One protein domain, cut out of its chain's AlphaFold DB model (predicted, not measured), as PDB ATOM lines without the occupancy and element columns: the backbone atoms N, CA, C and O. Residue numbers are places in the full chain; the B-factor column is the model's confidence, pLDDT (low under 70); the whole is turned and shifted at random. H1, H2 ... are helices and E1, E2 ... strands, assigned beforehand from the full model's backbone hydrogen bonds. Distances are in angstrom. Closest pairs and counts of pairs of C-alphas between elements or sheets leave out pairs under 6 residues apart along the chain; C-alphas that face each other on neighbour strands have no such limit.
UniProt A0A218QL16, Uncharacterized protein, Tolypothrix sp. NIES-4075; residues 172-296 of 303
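Overview. This is residues 172 to 296 of the 303 residues of an uncharacterized protein of Tolypothrix sp. NIES-4075 (UniProt A0A218QL16). A strongly twisted sheet built round two long strands, E1 and E7, stands next to a small three-stranded sheet, E5, E4 and E6, which has H1 packed over one face. The two sheets come together at E2 and E5 and at E3 and E5, and H1 also reaches E3 of the larger sheet. The printed part has 125 residues with two named helices and eight named strands, in the order E1 E2 E3 E4 E5 H1 H2 E6 E7 E8, and its class is mixed, helices and strands. The larger sheet is branched, with antiparallel neighbour pairs; the smaller runs E5, E4, E6, all antiparallel. The whole is compact and rounded, with a radius of gyration of the C-alphas of 14.5 A and spans of 36 by 32 by 24 A.

Arrangement. E1, residues 172 to 181, and E2, residues 190 to 195, form an antiparallel hairpin, with N 174 and O 192 at 2.8 A, within hydrogen-bond range. On the other side of E1 lies E7, residues 271 to 281, antiparallel to it at 155 degrees between directions, with N 175 and O 277 at 2.8 A. E7 bends by 58 degrees at residue 276 and its pairing is staggered: beside residues 271 to 273 it has E3, residues 210 to 212, and beside residues 277 to 280 it has E8, residues 292 to 295. Both lie on the side of E7 away from E1 and both are antiparallel to it, with N 212 and O 271 at 2.8 A and N 278 and O 294 at 2.9 A; E7 and E8 form a hairpin. In the smaller sheet, E4, residues 215 to 220, is the inner strand. It forms a hairpin with E5, residues 226 to 231, where N 217 and O 229 are 2.8 A apart, and pairs with E6, residues 260 to 263, where N 218 and O 260 are 2.8 A apart. The closest C-alphas of E2 and E5 are those of Ile 194 and Ile 227, 6.0 A apart, and those of E3 and E5 are Lys 212 and Ala 231, 4.1 A apart. H1, residues 234 to 245, is on the smaller sheet, two layers with the helix on one face, at a height of 8.0 A over E5 and E4; it runs slantwise to the strands, at 35 degrees to E5 on the local plane. Its closest C-alphas with E5 are Cys 237 and Ala 231, 5.2 A apart. H1 is also on the larger sheet, over E3 at a height of 5.7 A, across the strands at 66 degrees on the local plane. H2, residues 250 to 253, is on neither sheet and is close but not clearly touching H1, at 7.9 A between the C-alphas of Lys 245 and Leu 253. E5, H1, H2 and E6 make a split strand-helix-strand unit, two strands running the same way with E4 between them, and its crossover is right-handed. Every O i to N i+4 pair of H1 is within hydrogen-bond range; H2 is too short for one.

Along the chain. E1 begins at C-alpha 172 at (7.282, 33.211, -27.147) and is 27.5 A long, as is E7. E2 and H1 are each 16.7 A long, E4 16.4 A and E5 15.8 A. H1 begins at C-alpha 234 at (18.145, 31.338, -48.093), and E8 ends at C-alpha 295 at (-1.659, 42.283, -30.242).

Size, cuts and confidence. The C-alphas farthest apart, those of Glu 182 and Glu 255, are 43.0 A apart. The printed part has no cut, and its one long link is E2 to E3, residues 196 to 209. The mean pLDDT of the printed part is 95.1, and no printed residue is under 70.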
ATOM      1  N   LEU A 172       8.188  32.280 -26.498       96.19
ATOM      2  CA  LEU A 172       7.282  33.211 -27.147       96.19
ATOM      3  C   LEU A 172       6.803  32.603 -28.464       96.19
ATOM      4  O   LEU A 172       7.613  32.256 -29.322       96.19
ATOM      5  N   VAL A 173       5.493  32.511 -28.647       95.94
ATOM      6  CA  VAL A 173       4.867  32.077 -29.894       95.94
ATOM      7  C   VAL A 173       4.289  33.289 -30.604       95.94
ATOM      8  O   VAL A 173       3.471  34.014 -30.048       95.94
ATOM      9  N   ILE A 174       4.709  33.514 -31.842       96.69
ATOM     10  CA  ILE A 174       4.288  34.641 -32.671       96.69
ATOM     11  C   ILE A 174       3.403  34.100 -33.782       96.69
ATOM     12  O   ILE A 174       3.832  33.244 -34.554       96.69
ATOM     13  N   GLN A 175       2.188  34.620 -33.886       96.44
ATOM     14  CA  GLN A 175       1.265  34.322 -34.968       96.44
ATOM     15  C   GLN A 175       1.475  35.277 -36.139       96.44
ATOM     16  O   GLN A 175       1.553  36.495 -35.972       96.44
ATOM     17  N   TYR A 176       1.499  34.706 -37.335       96.94
ATOM     18  CA  TYR A 176       1.643  35.389 -38.607       96.94
ATOM     19  C   TYR A 176       0.382  35.194 -39.449       96.94
ATOM     20  O   TYR A 176      -0.185  34.097 -39.495       96.94
ATOM     21  N   ALA A 177      -0.036  36.253 -40.138       96.50
ATOM     22  CA  ALA A 177      -1.131  36.236 -41.104       96.50
ATOM     23  C   ALA A 177      -0.642  36.583 -42.511       96.50
ATOM     24  O   ALA A 177       0.398  37.217 -42.681       96.50
ATOM     25  N   GLU A 178      -1.414  36.155 -43.506       96.25
ATOM     26  CA  GLU A 178      -1.141  36.397 -44.923       96.25
ATOM     27  C   GLU A 178      -1.465  37.850 -45.234       96.25
ATOM     28  O   GLU A 178      -2.532  38.331 -44.852       96.25
ATOM     29  N   LEU A 179      -0.583  38.536 -45.948       95.94
ATOM     30  CA  LEU A 179      -0.905  39.826 -46.534       95.94
ATOM     31  C   LEU A 179      -1.552  39.582 -47.902       95.94
ATOM     32  O   LEU A 179      -0.864  39.197 -48.845       95.94
ATOM     33  N   LEU A 180      -2.869  39.785 -47.999       94.25
ATOM     34  CA  LEU A 180      -3.651  39.522 -49.217       94.25
ATOM     35  C   LEU A 180      -3.557  40.658 -50.256       94.25
ATOM     36  O   LEU A 180      -4.050  40.502 -51.368       94.25
ATOM     37  N   GLY A 181      -2.918  41.779 -49.904       91.06
ATOM     38  CA  GLY A 181      -2.872  43.017 -50.690       91.06
ATOM     39  C   GLY A 181      -3.677  44.139 -50.025       91.06
ATOM     40  O   GLY A 181      -4.514  43.867 -49.170       91.06
ATOM     41  N   GLU A 182      -3.393  45.402 -50.364       87.25
ATOM     42  CA  GLU A 182      -4.138  46.583 -49.867       87.25
ATOM     43  C   GLU A 182      -4.301  46.642 -48.331       87.25
ATOM     44  O   GLU A 182      -5.353  47.014 -47.823       87.25
ATOM     45  N   ASN A 183      -3.286  46.207 -47.573       83.94
ATOM     46  CA  ASN A 183      -3.328  46.070 -46.105       83.94
ATOM     47  C   ASN A 183      -4.394  45.101 -45.551       83.94
ATOM     48  O   ASN A 183      -4.538  44.973 -44.334       83.94
ATOM     49  N   LYS A 184      -5.089  44.341 -46.403       91.31
ATOM     50  CA  LYS A 184      -6.006  43.286 -45.965       91.31
ATOM     51  C   LYS A 184      -5.200  42.098 -45.441       91.31
ATOM     52  O   LYS A 184      -4.388  41.498 -46.152       91.31
ATOM     53  N   LEU A 185      -5.439  41.750 -44.179       93.19
ATOM     54  CA  LEU A 185      -4.828  40.597 -43.522       93.19
ATOM     55  C   LEU A 185      -5.755  39.384 -43.606       93.19
ATOM     56  O   LEU A 185      -6.924  39.443 -43.231       93.19
ATOM     57  N   GLY A 186      -5.208  38.262 -44.063       93.38
ATOM     58  CA  GLY A 186      -5.869  36.967 -44.021       93.38
ATOM     59  C   GLY A 186      -5.913  36.367 -42.611       93.38
ATOM     60  O   GLY A 186      -5.619  37.008 -41.598       93.38
ATOM     61  N   ARG A 187      -6.255  35.077 -42.541       91.75
ATOM     62  CA  ARG A 187      -6.264  34.327 -41.276       91.75
ATOM     63  C   ARG A 187      -4.837  34.117 -40.754       91.75
ATOM     64  O   ARG A 187      -3.923  33.820 -41.526       91.75
ATOM     65  N   SER A 188      -4.657  34.212 -39.439       92.62
ATOM     66  CA  SER A 188      -3.387  33.950 -38.754       92.62
ATOM     67  C   SER A 188      -3.148  32.446 -38.597       92.62
ATOM     68  O   SER A 188      -3.519  31.854 -37.588       92.62
ATOM     69  N   ARG A 189      -2.589  31.812 -39.631       92.44
ATOM     70  CA  ARG A 189      -2.401  30.347 -39.688       92.44
ATOM     71  C   ARG A 189      -0.987  29.885 -39.363       92.44
ATOM     72  O   ARG A 189      -0.784  28.706 -39.110       92.44
ATOM     73  N   TRP A 190      -0.007  30.780 -39.416       94.38
ATOM     74  CA  TRP A 190       1.392  30.413 -39.222       94.38
ATOM     75  C   TRP A 190       1.870  30.859 -37.854       94.38
ATOM     76  O   TRP A 190       1.501  31.930 -37.380       94.38
ATOM     77  N   SER A 191       2.730  30.054 -37.243       95.75
ATOM     78  CA  SER A 191       3.359  30.380 -35.971       95.75
ATOM     79  C   SER A 191       4.869  30.240 -36.063       95.75
ATOM     80  O   SER A 191       5.368  29.293 -36.666       95.75
ATOM     81  N   VAL A 192       5.583  31.150 -35.417       95.88
ATOM     82  CA  VAL A 192       7.021  31.050 -35.161       95.88
ATOM     83  C   VAL A 192       7.219  31.000 -33.656       95.88
ATOM     84  O   VAL A 192       6.570  31.752 -32.931       95.88
ATOM     85  N   THR A 193       8.114  30.143 -33.176       95.94
ATOM     86  CA  THR A 193       8.433  30.063 -31.748       95.94
ATOM     87  C   THR A 193       9.857  30.530 -31.483       95.94
ATOM     88  O   THR A 193      10.784  30.146 -32.193       95.94
ATOM     89  N   ILE A 194      10.023  31.350 -30.446       96.62
ATOM     90  CA  ILE A 194      11.309  31.823 -29.939       96.62
ATOM     91  C   ILE A 194      11.501  31.223 -28.538       96.62
ATOM     92  O   ILE A 194      10.770  31.606 -27.618       96.62
ATOM     93  N   PRO A 195      12.431  30.271 -28.355       96.12
ATOM     94  CA  PRO A 195      12.768  29.742 -27.039       96.12
ATOM     95  C   PRO A 195      13.566  30.769 -26.225       96.12
ATOM     96  O   PRO A 195      14.226  31.640 -26.792       96.12
ATOM     97  N   HIS A 196      13.512  30.647 -24.897       96.62
ATOM     98  CA  HIS A 196      14.268  31.472 -23.943       96.62
ATOM     99  C   HIS A 196      14.082  32.975 -24.162       96.62
ATOM    100  O   HIS A 196      15.037  33.752 -24.159       96.62
ATOM    101  N   TYR A 197      12.833  33.388 -24.393       97.00
ATOM    102  CA  TYR A 197      12.494  34.797 -24.570       97.00
ATOM    103  C   TYR A 197      12.745  35.577 -23.274       97.00
ATOM    104  O   TYR A 197      12.178  35.242 -22.235       97.00
ATOM    105  N   ASN A 198      13.576  36.620 -23.339       94.25
ATOM    106  CA  ASN A 198      14.077  37.317 -22.147       94.25
ATOM    107  C   ASN A 198      13.512  38.727 -21.929       94.25
ATOM    108  O   ASN A 198      13.930  39.422 -21.003       94.25
ATOM    109  N   LYS A 199      12.612  39.200 -22.795       96.12
ATOM    110  CA  LYS A 199      12.079  40.563 -22.688       96.12
ATOM    111  C   LYS A 199      10.818  40.589 -21.815       96.12
ATOM    112  O   LYS A 199      10.030  39.643 -21.846       96.12
ATOM    113  N   PRO A 200      10.583  41.672 -21.056       95.19
ATOM    114  CA  PRO A 200       9.379  41.806 -20.241       95.19
ATOM    115  C   PRO A 200       8.127  42.001 -21.108       95.19
ATOM    116  O   PRO A 200       8.218  42.479 -22.236       95.19
ATOM    117  N   GLN A 201       6.941  41.738 -20.550       92.56
ATOM    118  CA  GLN A 201       5.644  41.925 -21.230       92.56
ATOM    119  C   GLN A 201       5.440  43.347 -21.788       92.56
ATOM    120  O   GLN A 201       4.820  43.524 -22.830       92.56
ATOM    121  N   LYS A 202       5.961  44.373 -21.098       92.56
ATOM    122  CA  LYS A 202       5.836  45.784 -21.512       92.56
ATOM    123  C   LYS A 202       6.698  46.143 -22.724       92.56
ATOM    124  O   LYS A 202       6.524  47.217 -23.298       92.56
ATOM    125  N   TYR A 203       7.650  45.289 -23.091       93.88
ATOM    126  CA  TYR A 203       8.465  45.498 -24.275       93.88
ATOM    127  C   TYR A 203       7.583  45.357 -25.519       93.88
ATOM    128  O   TYR A 203       6.830  44.394 -25.633       93.88
ATOM    129  N   LYS A 204       7.666  46.319 -26.442       90.50
ATOM    130  CA  LYS A 204       6.944  46.301 -27.722       90.50
ATOM    131  C   LYS A 204       7.892  45.804 -28.819       90.50
ATOM    132  O   LYS A 204       8.563  46.627 -29.442       90.50
ATOM    133  N   PRO A 205       8.034  44.481 -29.018       90.62
ATOM    134  CA  PRO A 205       8.935  43.952 -30.031       90.62
ATOM    135  C   PRO A 205       8.447  44.314 -31.437       90.62
ATOM    136  O   PRO A 205       7.265  44.181 -31.747       90.62
ATOM    137  N   SER A 206       9.380  44.704 -32.306       94.50
ATOM    138  CA  SER A 206       9.144  44.788 -33.747       94.50
ATOM    139  C   SER A 206       9.669  43.512 -34.397       94.50
ATOM    140  O   SER A 206      10.877  43.267 -34.426       94.50
ATOM    141  N   PHE A 207       8.758  42.658 -34.863       96.62
ATOM    142  CA  PHE A 207       9.119  41.408 -35.529       96.62
ATOM    143  C   PHE A 207       9.211  41.600 -37.048       96.62
ATOM    144  O   PHE A 207       8.430  42.362 -37.625       96.62
ATOM    145  N   PRO A 208      10.141  40.903 -37.725       97.38
ATOM    146  CA  PRO A 208      10.322  41.056 -39.160       97.38
ATOM    147  C   PRO A 208       9.103  40.541 -39.936       97.38
ATOM    148  O   PRO A 208       8.658  39.409 -39.750       97.38
ATOM    149  N   LYS A 209       8.618  41.348 -40.883       97.44
ATOM    150  CA  LYS A 209       7.806  40.858 -42.009       97.44
ATOM    151  C   LYS A 209       8.721  40.068 -42.950       97.44
ATOM    152  O   LYS A 209       9.897  40.426 -43.084       97.44
ATOM    153  N   TYR A 210       8.221  38.998 -43.564       98.12
ATOM    154  CA  TYR A 210       9.013  38.186 -44.495       98.12
ATOM    155  C   TYR A 210       8.142  37.402 -45.479       98.12
ATOM    156  O   TYR A 210       6.934  37.254 -45.281       98.12
ATOM    157  N   GLU A 211       8.764  36.882 -46.537       97.62
ATOM    158  CA  GLU A 211       8.098  35.987 -47.488       97.62
ATOM    159  C   GLU A 211       8.280  34.529 -47.047       97.62
ATOM    160  O   GLU A 211       9.398  34.003 -47.041       97.62
ATOM    161  N   LYS A 212       7.184  33.858 -46.682       97.31
ATOM    162  CA  LYS A 212       7.167  32.421 -46.395       97.31
ATOM    163  C   LYS A 212       7.366  31.633 -47.694       97.31
ATOM    164  O   LYS A 212       6.880  32.047 -48.742       97.31
ATOM    165  N   GLY A 213       8.046  30.492 -47.630       96.50
ATOM    166  CA  GLY A 213       8.236  29.607 -48.781       96.50
ATOM    167  C   GLY A 213       8.840  28.257 -48.403       96.50
ATOM    168  O   GLY A 213       8.679  27.812 -47.268       96.50
ATOM    169  N   ASP A 214       9.509  27.629 -49.369       97.12
ATOM    170  CA  ASP A 214       9.989  26.241 -49.297       97.12
ATOM    171  C   ASP A 214      11.363  26.078 -48.624       97.12
ATOM    172  O   ASP A 214      11.785  24.961 -48.353       97.12
ATOM    173  N   ILE A 215      12.082  27.163 -48.334       97.56
ATOM    174  CA  ILE A 215      13.408  27.083 -47.713       97.56
ATOM    175  C   ILE A 215      13.263  27.084 -46.195       97.56
ATOM    176  O   ILE A 215      12.805  28.068 -45.622       97.56
ATOM    177  N   GLU A 216      13.700  26.015 -45.535       97.50
ATOM    178  CA  GLU A 216      13.727  25.907 -44.076       97.50
ATOM    179  C   GLU A 216      15.098  26.321 -43.537       97.50
ATOM    180  O   GLU A 216      16.133  25.805 -43.958       97.50
ATOM    181  N   GLY A 217      15.114  27.218 -42.558       97.75
ATOM    182  CA  GLY A 217      16.282  27.517 -41.746       97.75
ATOM    183  C   GLY A 217      16.052  27.133 -40.296       97.75
ATOM    184  O   GLY A 217      15.023  27.453 -39.702       97.75
ATOM    185  N   ILE A 218      17.055  26.481 -39.720       97.75
ATOM    186  CA  ILE A 218      17.055  26.006 -38.344       97.75
ATOM    187  C   ILE A 218      18.275  26.590 -37.641       97.75
ATOM    188  O   ILE A 218      19.420  26.295 -37.997       97.75
ATOM    189  N   LEU A 219      18.036  27.394 -36.610       97.69
ATOM    190  CA  LEU A 219      19.055  27.751 -35.631       97.69
ATOM    191  C   LEU A 219      18.890  26.856 -34.408       97.69
ATOM    192  O   LEU A 219      17.817  26.837 -33.812       97.69
ATOM    193  N   VAL A 220      19.954  26.151 -34.033       97.19
ATOM    194  CA  VAL A 220      20.006  25.332 -32.817       97.19
ATOM    195  C   VAL A 220      20.777  26.112 -31.751       97.19
ATOM    196  O   VAL A 220      21.887  26.569 -32.021       97.19
ATOM    197  N   LEU A 221      20.169  26.302 -30.581       96.69
ATOM    198  CA  LEU A 221      20.791  26.925 -29.409       96.69
ATOM    199  C   LEU A 221      21.614  25.893 -28.621       96.69
ATOM    200  O   LEU A 221      21.546  24.694 -28.899       96.69
ATOM    201  N   ASN A 222      22.386  26.344 -27.632       96.38
ATOM    202  CA  ASN A 222      23.272  25.470 -26.849       96.38
ATOM    203  C   ASN A 222      22.541  24.358 -26.061       96.38
ATOM    204  O   ASN A 222      23.103  23.289 -25.848       96.38
ATOM    205  N   ASP A 223      21.279  24.567 -25.681       94.12
ATOM    206  CA  ASP A 223      20.420  23.593 -24.993       94.12
ATOM    207  C   ASP A 223      19.636  22.686 -25.963       94.12
ATOM    208  O   ASP A 223      18.679  22.015 -25.572       94.12
ATOM    209  N   ASN A 224      19.995  22.693 -27.251       93.44
ATOM    210  CA  ASN A 224      19.280  22.034 -28.347       93.44
ATOM    211  C   ASN A 224      17.861  22.565 -28.619       93.44
ATOM    212  O   ASN A 224      17.120  21.960 -29.407       93.44
ATOM    213  N   SER A 225      17.453  23.692 -28.026       93.62
ATOM    214  CA  SER A 225      16.255  24.400 -28.481       93.62
ATOM    215  C   SER A 225      16.467  24.968 -29.886       93.62
ATOM    216  O   SER A 225      17.597  25.176 -30.331       93.62
ATOM    217  N   LYS A 226      15.377  25.146 -30.640       95.50
ATOM    218  CA  LYS A 226      15.454  25.489 -32.064       95.50
ATOM    219  C   LYS A 226      14.558  26.669 -32.402       95.50
ATOM    220  O   LYS A 226      13.417  26.723 -31.954       95.50
ATOM    221  N   ILE A 227      15.066  27.558 -33.250       96.69
ATOM    222  CA  ILE A 227      14.263  28.527 -34.000       96.69
ATOM    223  C   ILE A 227      14.176  28.005 -35.429       96.69
ATOM    224  O   ILE A 227      15.204  27.850 -36.091       96.69
ATOM    225  N   ILE A 228      12.958  27.717 -35.883       96.69
ATOM    226  CA  ILE A 228      12.676  27.159 -37.208       96.69
ATOM    227  C   ILE A 228      11.874  28.188 -37.996       96.69
ATOM    228  O   ILE A 228      10.834  28.649 -37.525       96.69
ATOM    229  N   ILE A 229      12.358  28.546 -39.182       97.50
ATOM    230  CA  ILE A 229      11.735  29.518 -40.083       97.50
ATOM    231  C   ILE A 229      11.662  28.914 -41.478       97.50
ATOM    232  O   ILE A 229      12.662  28.404 -41.967       97.50
ATOM    233  N   ASN A 230      10.513  29.040 -42.143       97.25
ATOM    234  CA  ASN A 230      10.384  28.675 -43.555       97.25
ATOM    235  C   ASN A 230      10.210  29.952 -44.375       97.25
ATOM    236  O   ASN A 230       9.201  30.634 -44.201       97.25
ATOM    237  N   ALA A 231      11.150  30.270 -45.257       97.94
ATOM    238  CA  ALA A 231      11.168  31.480 -46.073       97.94
ATOM    239  C   ALA A 231      11.252  31.157 -47.575       97.94
ATOM    240  O   ALA A 231      11.470  30.018 -47.980       97.94
ATOM    241  N   LYS A 232      11.073  32.165 -48.432       97.31
ATOM    242  CA  LYS A 232      11.171  32.007 -49.893       97.31
ATOM    243  C   LYS A 232      12.582  31.695 -50.380       97.31
ATOM    244  O   LYS A 232      12.740  30.964 -51.351       97.31
ATOM    245  N   ASN A 233      13.599  32.286 -49.756       97.50
ATOM    246  CA  ASN A 233      14.992  32.138 -50.163       97.50
ATOM    247  C   ASN A 233      15.919  32.034 -48.938       97.50
ATOM    248  O   ASN A 233      15.533  32.353 -47.810       97.50
ATOM    249  N   LYS A 234      17.157  31.573 -49.164       97.88
ATOM    250  CA  LYS A 234      18.145  31.338 -48.093       97.88
ATOM    251  C   LYS A 234      18.521  32.627 -47.351       97.88
ATOM    252  O   LYS A 234      18.627  32.619 -46.127       97.88
ATOM    253  N   THR A 235      18.684  33.729 -48.082       98.06
ATOM    254  CA  THR A 235      19.067  35.040 -47.532       98.06
ATOM    255  C   THR A 235      18.016  35.576 -46.566       98.06
ATOM    256  O   THR A 235      18.340  35.978 -45.451       98.06
ATOM    257  N   GLU A 236      16.748  35.512 -46.964       97.75
ATOM    258  CA  GLU A 236      15.596  35.939 -46.177       97.75
ATOM    259  C   GLU A 236      15.466  35.101 -44.908       97.75
ATOM    260  O   GLU A 236      15.258  35.636 -43.821       97.75
ATOM    261  N   CYS A 237      15.691  33.791 -45.018       97.69
ATOM    262  CA  CYS A 237      15.670  32.909 -43.863       97.69
ATOM    263  C   CYS A 237      16.726  33.300 -42.817       97.69
ATOM    264  O   CYS A 237      16.427  33.394 -41.625       97.69
ATOM    265  N   ILE A 238      17.959  33.567 -43.256       98.12
ATOM    266  CA  ILE A 238      19.052  33.990 -42.372       98.12
ATOM    267  C   ILE A 238      18.758  35.370 -41.768       98.12
ATOM    268  O   ILE A 238      18.969  35.563 -40.569       98.12
ATOM    269  N   ARG A 239      18.229  36.313 -42.562       98.25
ATOM    270  CA  ARG A 239      17.820  37.651 -42.103       98.25
ATOM    271  C   ARG A 239      16.805  37.559 -40.966       98.25
ATOM    272  O   ARG A 239      17.000  38.174 -39.917       98.25
ATOM    273  N   VAL A 240      15.756  36.761 -41.153       98.19
ATOM    274  CA  VAL A 240      14.681  36.569 -40.170       98.19
ATOM    275  C   VAL A 240      15.202  35.882 -38.906       98.19
ATOM    276  O   VAL A 240      14.923  36.344 -37.803       98.19
ATOM    277  N   ILE A 241      16.025  34.836 -39.039       98.19
ATOM    278  CA  ILE A 241      16.647  34.162 -37.888       98.19
ATOM    279  C   ILE A 241      17.518  35.134 -37.085       98.19
ATOM    280  O   ILE A 241      17.415  35.178 -35.860       98.19
ATOM    281  N   ASN A 242      18.351  35.941 -37.745       97.94
ATOM    282  CA  ASN A 242      19.191  36.925 -37.059       97.94
ATOM    283  C   ASN A 242      18.353  38.000 -36.352       97.94
ATOM    284  O   ASN A 242      18.675  38.376 -35.227       97.94
ATOM    285  N   ALA A 243      17.240  38.420 -36.954       97.94
ATOM    286  CA  ALA A 243      16.283  39.313 -36.315       97.94
ATOM    287  C   ALA A 243      15.547  38.669 -35.126       97.94
ATOM    288  O   ALA A 243      15.077  39.396 -34.260       97.94
ATOM    289  N   PHE A 244      15.446  37.340 -35.027       97.88
ATOM    290  CA  PHE A 244      14.887  36.691 -33.836       97.88
ATOM    291  C   PHE A 244      15.909  36.427 -32.732       97.88
ATOM    292  O   PHE A 244      15.537  36.451 -31.559       97.88
ATOM    293  N   LYS A 245      17.194  36.248 -33.069       96.94
ATOM    294  CA  LYS A 245      18.271  36.036 -32.082       96.94
ATOM    295  C   LYS A 245      18.318  37.123 -31.005       96.94
ATOM    296  O   LYS A 245      18.557  36.815 -29.849       96.94
ATOM    297  N   GLN A 246      18.035  38.373 -31.360       97.00
ATOM    298  CA  GLN A 246      18.019  39.516 -30.432       97.00
ATOM    299  C   GLN A 246      16.958  39.429 -29.311       97.00
ATOM    300  O   GLN A 246      17.045  40.168 -28.327       97.00
ATOM    301  N   PHE A 247      15.970  38.535 -29.431       97.44
ATOM    302  CA  PHE A 247      14.950  38.302 -28.400       97.44
ATOM    303  C   PHE A 247      15.242  37.092 -27.501       97.44
ATOM    304  O   PHE A 247      14.527  36.879 -26.520       97.44
ATOM    305  N   VAL A 248      16.263  36.302 -27.838       97.69
ATOM    306  CA  VAL A 248      16.710  35.144 -27.059       97.69
ATOM    307  C   VAL A 248      17.654  35.618 -25.958       97.69
ATOM    308  O   VAL A 248      18.433  36.555 -26.148       97.69
ATOM    309  N   ASP A 249      17.605  34.968 -24.799       97.69
ATOM    310  CA  ASP A 249      18.591  35.165 -23.744       97.69
ATOM    311  C   ASP A 249      20.030  34.886 -24.258       97.69
ATOM    312  O   ASP A 249      20.309  33.783 -24.742       97.69
ATOM    313  N   PRO A 250      20.966  35.859 -24.153       97.94
ATOM    314  CA  PRO A 250      22.347  35.710 -24.612       97.94
ATOM    315  C   PRO A 250      23.089  34.499 -24.043       97.94
ATOM    316  O   PRO A 250      24.020  34.003 -24.679       97.94
ATOM    317  N   THR A 251      22.696  34.002 -22.868       97.94
ATOM    318  CA  THR A 251      23.292  32.803 -22.261       97.94
ATOM    319  C   THR A 251      23.142  31.561 -23.141       97.94
ATOM    320  O   THR A 251      24.055  30.735 -23.168       97.94
ATOM    321  N   TYR A 252      22.062  31.474 -23.925       97.31
ATOM    322  CA  TYR A 252      21.787  30.362 -24.841       97.31
ATOM    323  C   TYR A 252      22.358  30.568 -26.252       97.31
ATOM    324  O   TYR A 252      22.299  29.670 -27.094       97.31
ATOM    325  N   LEU A 253      22.925  31.750 -26.518       97.12
ATOM    326  CA  LEU A 253      23.556  32.106 -27.793       97.12
ATOM    327  C   LEU A 253      25.073  31.855 -27.808       97.12
ATOM    328  O   LEU A 253      25.725  32.107 -28.822       97.12
ATOM    329  N   LYS A 254      25.645  31.352 -26.709       96.69
ATOM    330  CA  LYS A 254      27.069  31.006 -26.623       96.69
ATOM    331  C   LYS A 254      27.372  29.778 -27.483       96.69
ATOM    332  O   LYS A 254      26.626  28.806 -27.444       96.69
ATOM    333  N   GLU A 255      28.461  29.847 -28.251       95.94
ATOM    334  CA  GLU A 255      28.995  28.726 -29.052       95.94
ATOM    335  C   GLU A 255      28.001  28.125 -30.065       95.94
ATOM    336  O   GLU A 255      28.135  26.982 -30.504       95.94
ATOM    337  N   ILE A 256      26.998  28.904 -30.483       96.38
ATOM    338  CA  ILE A 256      26.001  28.429 -31.441       96.38
ATOM    339  C   ILE A 256      26.606  28.270 -32.835       96.38
ATOM    340  O   ILE A 256      27.340  29.123 -33.342       96.38
ATOM    341  N   GLN A 257      26.226  27.185 -33.503       96.19
ATOM    342  CA  GLN A 257      26.561  26.977 -34.905       96.19
ATOM    343  C   GLN A 257      25.795  27.964 -35.797       96.19
ATOM    344  O   GLN A 257      24.725  28.477 -35.448       96.19
ATOM    345  N   LYS A 258      26.326  28.212 -36.999       96.94
ATOM    346  CA  LYS A 258      25.601  28.977 -38.022       96.94
ATOM    347  C   LYS A 258      24.262  28.282 -38.340       96.94
ATOM    348  O   LYS A 258      24.216  27.049 -38.334       96.94
ATOM    349  N   PRO A 259      23.183  29.039 -38.635       97.50
ATOM    350  CA  PRO A 259      21.900  28.450 -39.005       97.50
ATOM    351  C   PRO A 259      22.057  27.464 -40.166       97.50
ATOM    352  O   PRO A 259      22.681  27.793 -41.178       97.50
ATOM    353  N   LYS A 260      21.482  26.268 -40.028       97.88
ATOM    354  CA  LYS A 260      21.415  25.280 -41.108       97.88
ATOM    355  C   LYS A 260      20.244  25.644 -42.008       97.88
ATOM    356  O   LYS A 260      19.164  25.914 -41.495       97.88
ATOM    357  N   VAL A 261      20.452  25.663 -43.321       97.94
ATOM    358  CA  VAL A 261      19.412  26.015 -44.296       97.94
ATOM    359  C   VAL A 261      19.258  24.875 -45.296       97.94
ATOM    360  O   VAL A 261      20.237  24.487 -45.932       97.94
ATOM    361  N   GLY A 262      18.044  24.345 -45.419       96.38
ATOM    362  CA  GLY A 262      17.672  23.253 -46.316       96.38
ATOM    363  C   GLY A 262      16.496  23.631 -47.217       96.38
ATOM    364  O   GLY A 262      15.776  24.590 -46.948       96.38
ATOM    365  N   ASP A 263      16.323  22.890 -48.307       96.12
ATOM    366  CA  ASP A 263      15.203  23.054 -49.236       96.12
ATOM    367  C   ASP A 263      14.113  22.010 -48.939       96.12
ATOM    368  O   ASP A 263      14.421  20.844 -48.686       96.12
ATOM    369  N   ARG A 264      12.846  22.433 -48.952       92.62
ATOM    370  CA  ARG A 264      11.636  21.606 -48.828       92.62
ATOM    371  C   ARG A 264      10.689  21.895 -49.995       92.62
ATOM    372  O   ARG A 264       9.540  22.294 -49.798       92.62
ATOM    373  N   ALA A 265      11.203  21.739 -51.211       89.19
ATOM    374  CA  ALA A 265      10.513  22.073 -52.450       89.19
ATOM    375  C   ALA A 265       9.065  21.545 -52.507       89.19
ATOM    376  O   ALA A 265       8.810  20.356 -52.317       89.19
ATOM    377  N   GLY A 266       8.120  22.442 -52.811       88.56
ATOM    378  CA  GLY A 266       6.724  22.103 -53.103       88.56
ATOM    379  C   GLY A 266       5.832  21.844 -51.887       88.56
ATOM    380  O   GLY A 266       4.668  21.491 -52.068       88.56
ATOM    381  N   VAL A 267       6.334  22.025 -50.661       89.62
ATOM    382  CA  VAL A 267       5.561  21.758 -49.438       89.62
ATOM    383  C   VAL A 267       4.765  22.984 -48.987       89.62
ATOM    384  O   VAL A 267       3.660  22.841 -48.462       89.62
ATOM    385  N   TYR A 268       5.294  24.198 -49.172       90.81
ATOM    386  CA  TYR A 268       4.718  25.394 -48.559       90.81
ATOM    387  C   TYR A 268       4.249  26.429 -49.585       90.81
ATOM    388  O   TYR A 268       4.935  26.791 -50.538       90.81
ATOM    389  N   LYS A 269       3.065  27.000 -49.332       93.06
ATOM    390  CA  LYS A 269       2.551  28.144 -50.097       93.06
ATOM    391  C   LYS A 269       3.490  29.348 -49.920       93.06
ATOM    392  O   LYS A 269       3.765  29.753 -48.787       93.06
ATOM    393  N   LYS A 270       3.931  29.941 -51.033       95.44
ATOM    394  CA  LYS A 270       4.759  31.157 -51.050       95.44
ATOM    395  C   LYS A 270       3.882  32.387 -50.844       95.44
ATOM    396  O   LYS A 270       3.066  32.694 -51.709       95.44
ATOM    397  N   VAL A 271       4.010  33.053 -49.698       96.75
ATOM    398  CA  VAL A 271       3.147  34.181 -49.307       96.75
ATOM    399  C   VAL A 271       3.892  35.199 -48.455       96.75
ATOM    400  O   VAL A 271       4.769  34.842 -47.670       96.75
ATOM    401  N   ASN A 272       3.489  36.461 -48.558       97.38
ATOM    402  CA  ASN A 272       3.944  37.510 -47.653       97.38
ATOM    403  C   ASN A 272       3.238  37.363 -46.311       97.38
ATOM    404  O   ASN A 272       2.008  37.311 -46.262       97.38
ATOM    405  N   VAL A 273       4.010  37.296 -45.227       97.31
ATOM    406  CA  VAL A 273       3.462  37.145 -43.881       97.31
ATOM    407  C   VAL A 273       3.836  38.307 -42.974       97.31
ATOM    408  O   VAL A 273       4.958  38.820 -42.990       97.31
ATOM    409  N   VAL A 274       2.869  38.713 -42.153       97.00
ATOM    410  CA  VAL A 274       2.983  39.827 -41.206       97.00
ATOM    411  C   VAL A 274       2.675  39.313 -39.797       97.00
ATOM    412  O   VAL A 274       1.715  38.553 -39.636       97.00
ATOM    413  N   PRO A 275       3.468  39.685 -38.775       96.94
ATOM    414  CA  PRO A 275       3.186  39.309 -37.395       96.94
ATOM    415  C   PRO A 275       1.905  40.005 -36.910       96.94
ATOM    416  O   PRO A 275       1.720  41.199 -37.124       96.94
ATOM    417  N   VAL A 276       1.012  39.258 -36.263       95.44
ATOM    418  CA  VAL A 276      -0.314  39.745 -35.837       95.44
ATOM    419  C   VAL A 276      -0.459  39.783 -34.325       95.44
ATOM    420  O   VAL A 276      -0.983  40.750 -33.777       95.44
ATOM    421  N   ARG A 277      -0.016  38.732 -33.645       94.94
ATOM    422  CA  ARG A 277      -0.158  38.573 -32.197       94.94
ATOM    423  C   ARG A 277       0.996  37.724 -31.686       94.94
ATOM    424  O   ARG A 277       1.519  36.893 -32.429       94.94
ATOM    425  N   CYS A 278       1.392  37.907 -30.436       95.81
ATOM    426  CA  CYS A 278       2.288  36.977 -29.763       95.81
ATOM    427  C   CYS A 278       1.762  36.572 -28.384       95.81
ATOM    428  O   CYS A 278       1.002  37.302 -27.750       95.81
ATOM    429  N   HIS A 279       2.169  35.382 -27.955       95.44
ATOM    430  CA  HIS A 279       1.769  34.725 -26.718       95.44
ATOM    431  C   HIS A 279       3.009  34.192 -26.019       95.44
ATOM    432  O   HIS A 279       3.825  33.512 -26.645       95.44
ATOM    433  N   TYR A 280       3.163  34.493 -24.736       96.06
ATOM    434  CA  TYR A 280       4.299  34.027 -23.954       96.06
ATOM    435  C   TYR A 280       3.892  32.938 -22.974       96.06
ATOM    436  O   TYR A 280       2.870  33.044 -22.298       96.06
ATOM    437  N   PHE A 281       4.734  31.913 -22.890       95.25
ATOM    438  CA  PHE A 281       4.545  30.741 -22.051       95.25
ATOM    439  C   PHE A 281       5.812  30.512 -21.228       95.25
ATOM    440  O   PHE A 281       6.767  29.892 -21.696       95.25
ATOM    441  N   SER A 282       5.828  31.000 -19.992       95.25
ATOM    442  CA  SER A 282       6.925  30.841 -19.030       95.25
ATOM    443  C   SER A 282       7.185  29.375 -18.686       95.25
ATOM    444  O   SER A 282       8.330  28.955 -18.549       95.25
ATOM    445  N   LYS A 283       6.116  28.576 -18.596       92.44
ATOM    446  CA  LYS A 283       6.158  27.147 -18.252       92.44
ATOM    447  C   LYS A 283       6.230  26.228 -19.474       92.44
ATOM    448  O   LYS A 283       6.069  25.019 -19.325       92.44
ATOM    449  N   GLY A 284       6.445  26.780 -20.666       88.75
ATOM    450  CA  GLY A 284       6.538  26.001 -21.893       88.75
ATOM    451  C   GLY A 284       5.250  25.241 -22.229       88.75
ATOM    452  O   GLY A 284       4.175  25.825 -22.251       88.75
ATOM    453  N   GLN A 285       5.369  23.940 -22.501       84.00
ATOM    454  CA  GLN A 285       4.266  23.056 -22.909       84.00
ATOM    455  C   GLN A 285       3.415  22.550 -21.731       84.00
ATOM    456  O   GLN A 285       2.393  21.903 -21.932       84.00
ATOM    457  N   LYS A 286       3.846  22.773 -20.480       86.50
ATOM    458  CA  LYS A 286       3.148  22.284 -19.279       86.50
ATOM    459  C   LYS A 286       1.829  23.015 -19.057       86.50
ATOM    460  O   LYS A 286       0.917  22.453 -18.459       86.50
ATOM    461  N   ASN A 287       1.756  24.270 -19.498       85.62
ATOM    462  CA  ASN A 287       0.565  25.096 -19.414       85.62
ATOM    463  C   ASN A 287       0.276  25.704 -20.786       85.62
ATOM    464  O   ASN A 287       1.051  26.520 -21.275       85.62
ATOM    465  N   ASN A 288      -0.856  25.325 -21.379       85.25
ATOM    466  CA  ASN A 288      -1.297  25.862 -22.667       85.25
ATOM    467  C   ASN A 288      -1.990  27.226 -22.532       85.25
ATOM    468  O   ASN A 288      -2.375  27.815 -23.539       85.25
ATOM    469  N   VAL A 289      -2.159  27.733 -21.307       89.75
ATOM    470  CA  VAL A 289      -2.629  29.096 -21.066       89.75
ATOM    471  C   VAL A 289      -1.420  30.033 -21.098       89.75
ATOM    472  O   VAL A 289      -0.505  29.849 -20.288       89.75
ATOM    473  N   PRO A 290      -1.382  31.018 -22.014       93.25
ATOM    474  CA  PRO A 290      -0.296  31.983 -22.051       93.25
ATOM    475  C   PRO A 290      -0.317  32.852 -20.794       93.25
ATOM    476  O   PRO A 290      -1.381  33.264 -20.338       93.25
ATOM    477  N   ASP A 291       0.860  33.179 -20.264       94.31
ATOM    478  CA  ASP A 291       0.978  34.116 -19.141       94.31
ATOM    479  C   ASP A 291       0.548  35.526 -19.562       94.31
ATOM    480  O   ASP A 291      -0.044  36.274 -18.789       94.31
ATOM    481  N   TRP A 292       0.840  35.890 -20.812       94.25
ATOM    482  CA  TRP A 292       0.363  37.120 -21.424       94.25
ATOM    483  C   TRP A 292       0.305  37.006 -22.944       94.25
ATOM    484  O   TRP A 292       0.975  36.179 -23.570       94.25
ATOM    485  N   SER A 293      -0.498  37.886 -23.537       93.62
ATOM    486  CA  SER A 293      -0.669  38.015 -24.983       93.62
ATOM    487  C   SER A 293      -0.561  39.482 -25.387       93.62
ATOM    488  O   SER A 293      -1.008  40.360 -24.649       93.62
ATOM    489  N   LEU A 294       0.028  39.753 -26.549       93.06
ATOM    490  CA  LEU A 294       0.154  41.100 -27.102       93.06
ATOM    491  C   LEU A 294      -0.328  41.108 -28.553       93.06
ATOM    492  O   LEU A 294       0.171  40.349 -29.386       93.06
ATOM    493  N   SER A 295      -1.289  41.983 -28.858       92.62
ATOM    494  CA  SER A 295      -1.659  42.283 -30.242       92.62
ATOM    495  C   SER A 295      -0.587  43.174 -30.865       92.62
ATOM    496  O   SER A 295      -0.246  44.219 -30.314       92.62
ATOM    497  N   LEU A 296      -0.049  42.739 -32.000       92.44
ATOM    498  CA  LEU A 296       0.988  43.439 -32.762       92.44
ATOM    499  C   LEU A 296       0.405  44.199 -33.951       92.44
ATOM    500  O   LEU A 296       1.130  44.906 -34.645       92.44
TER     501      LEU A 296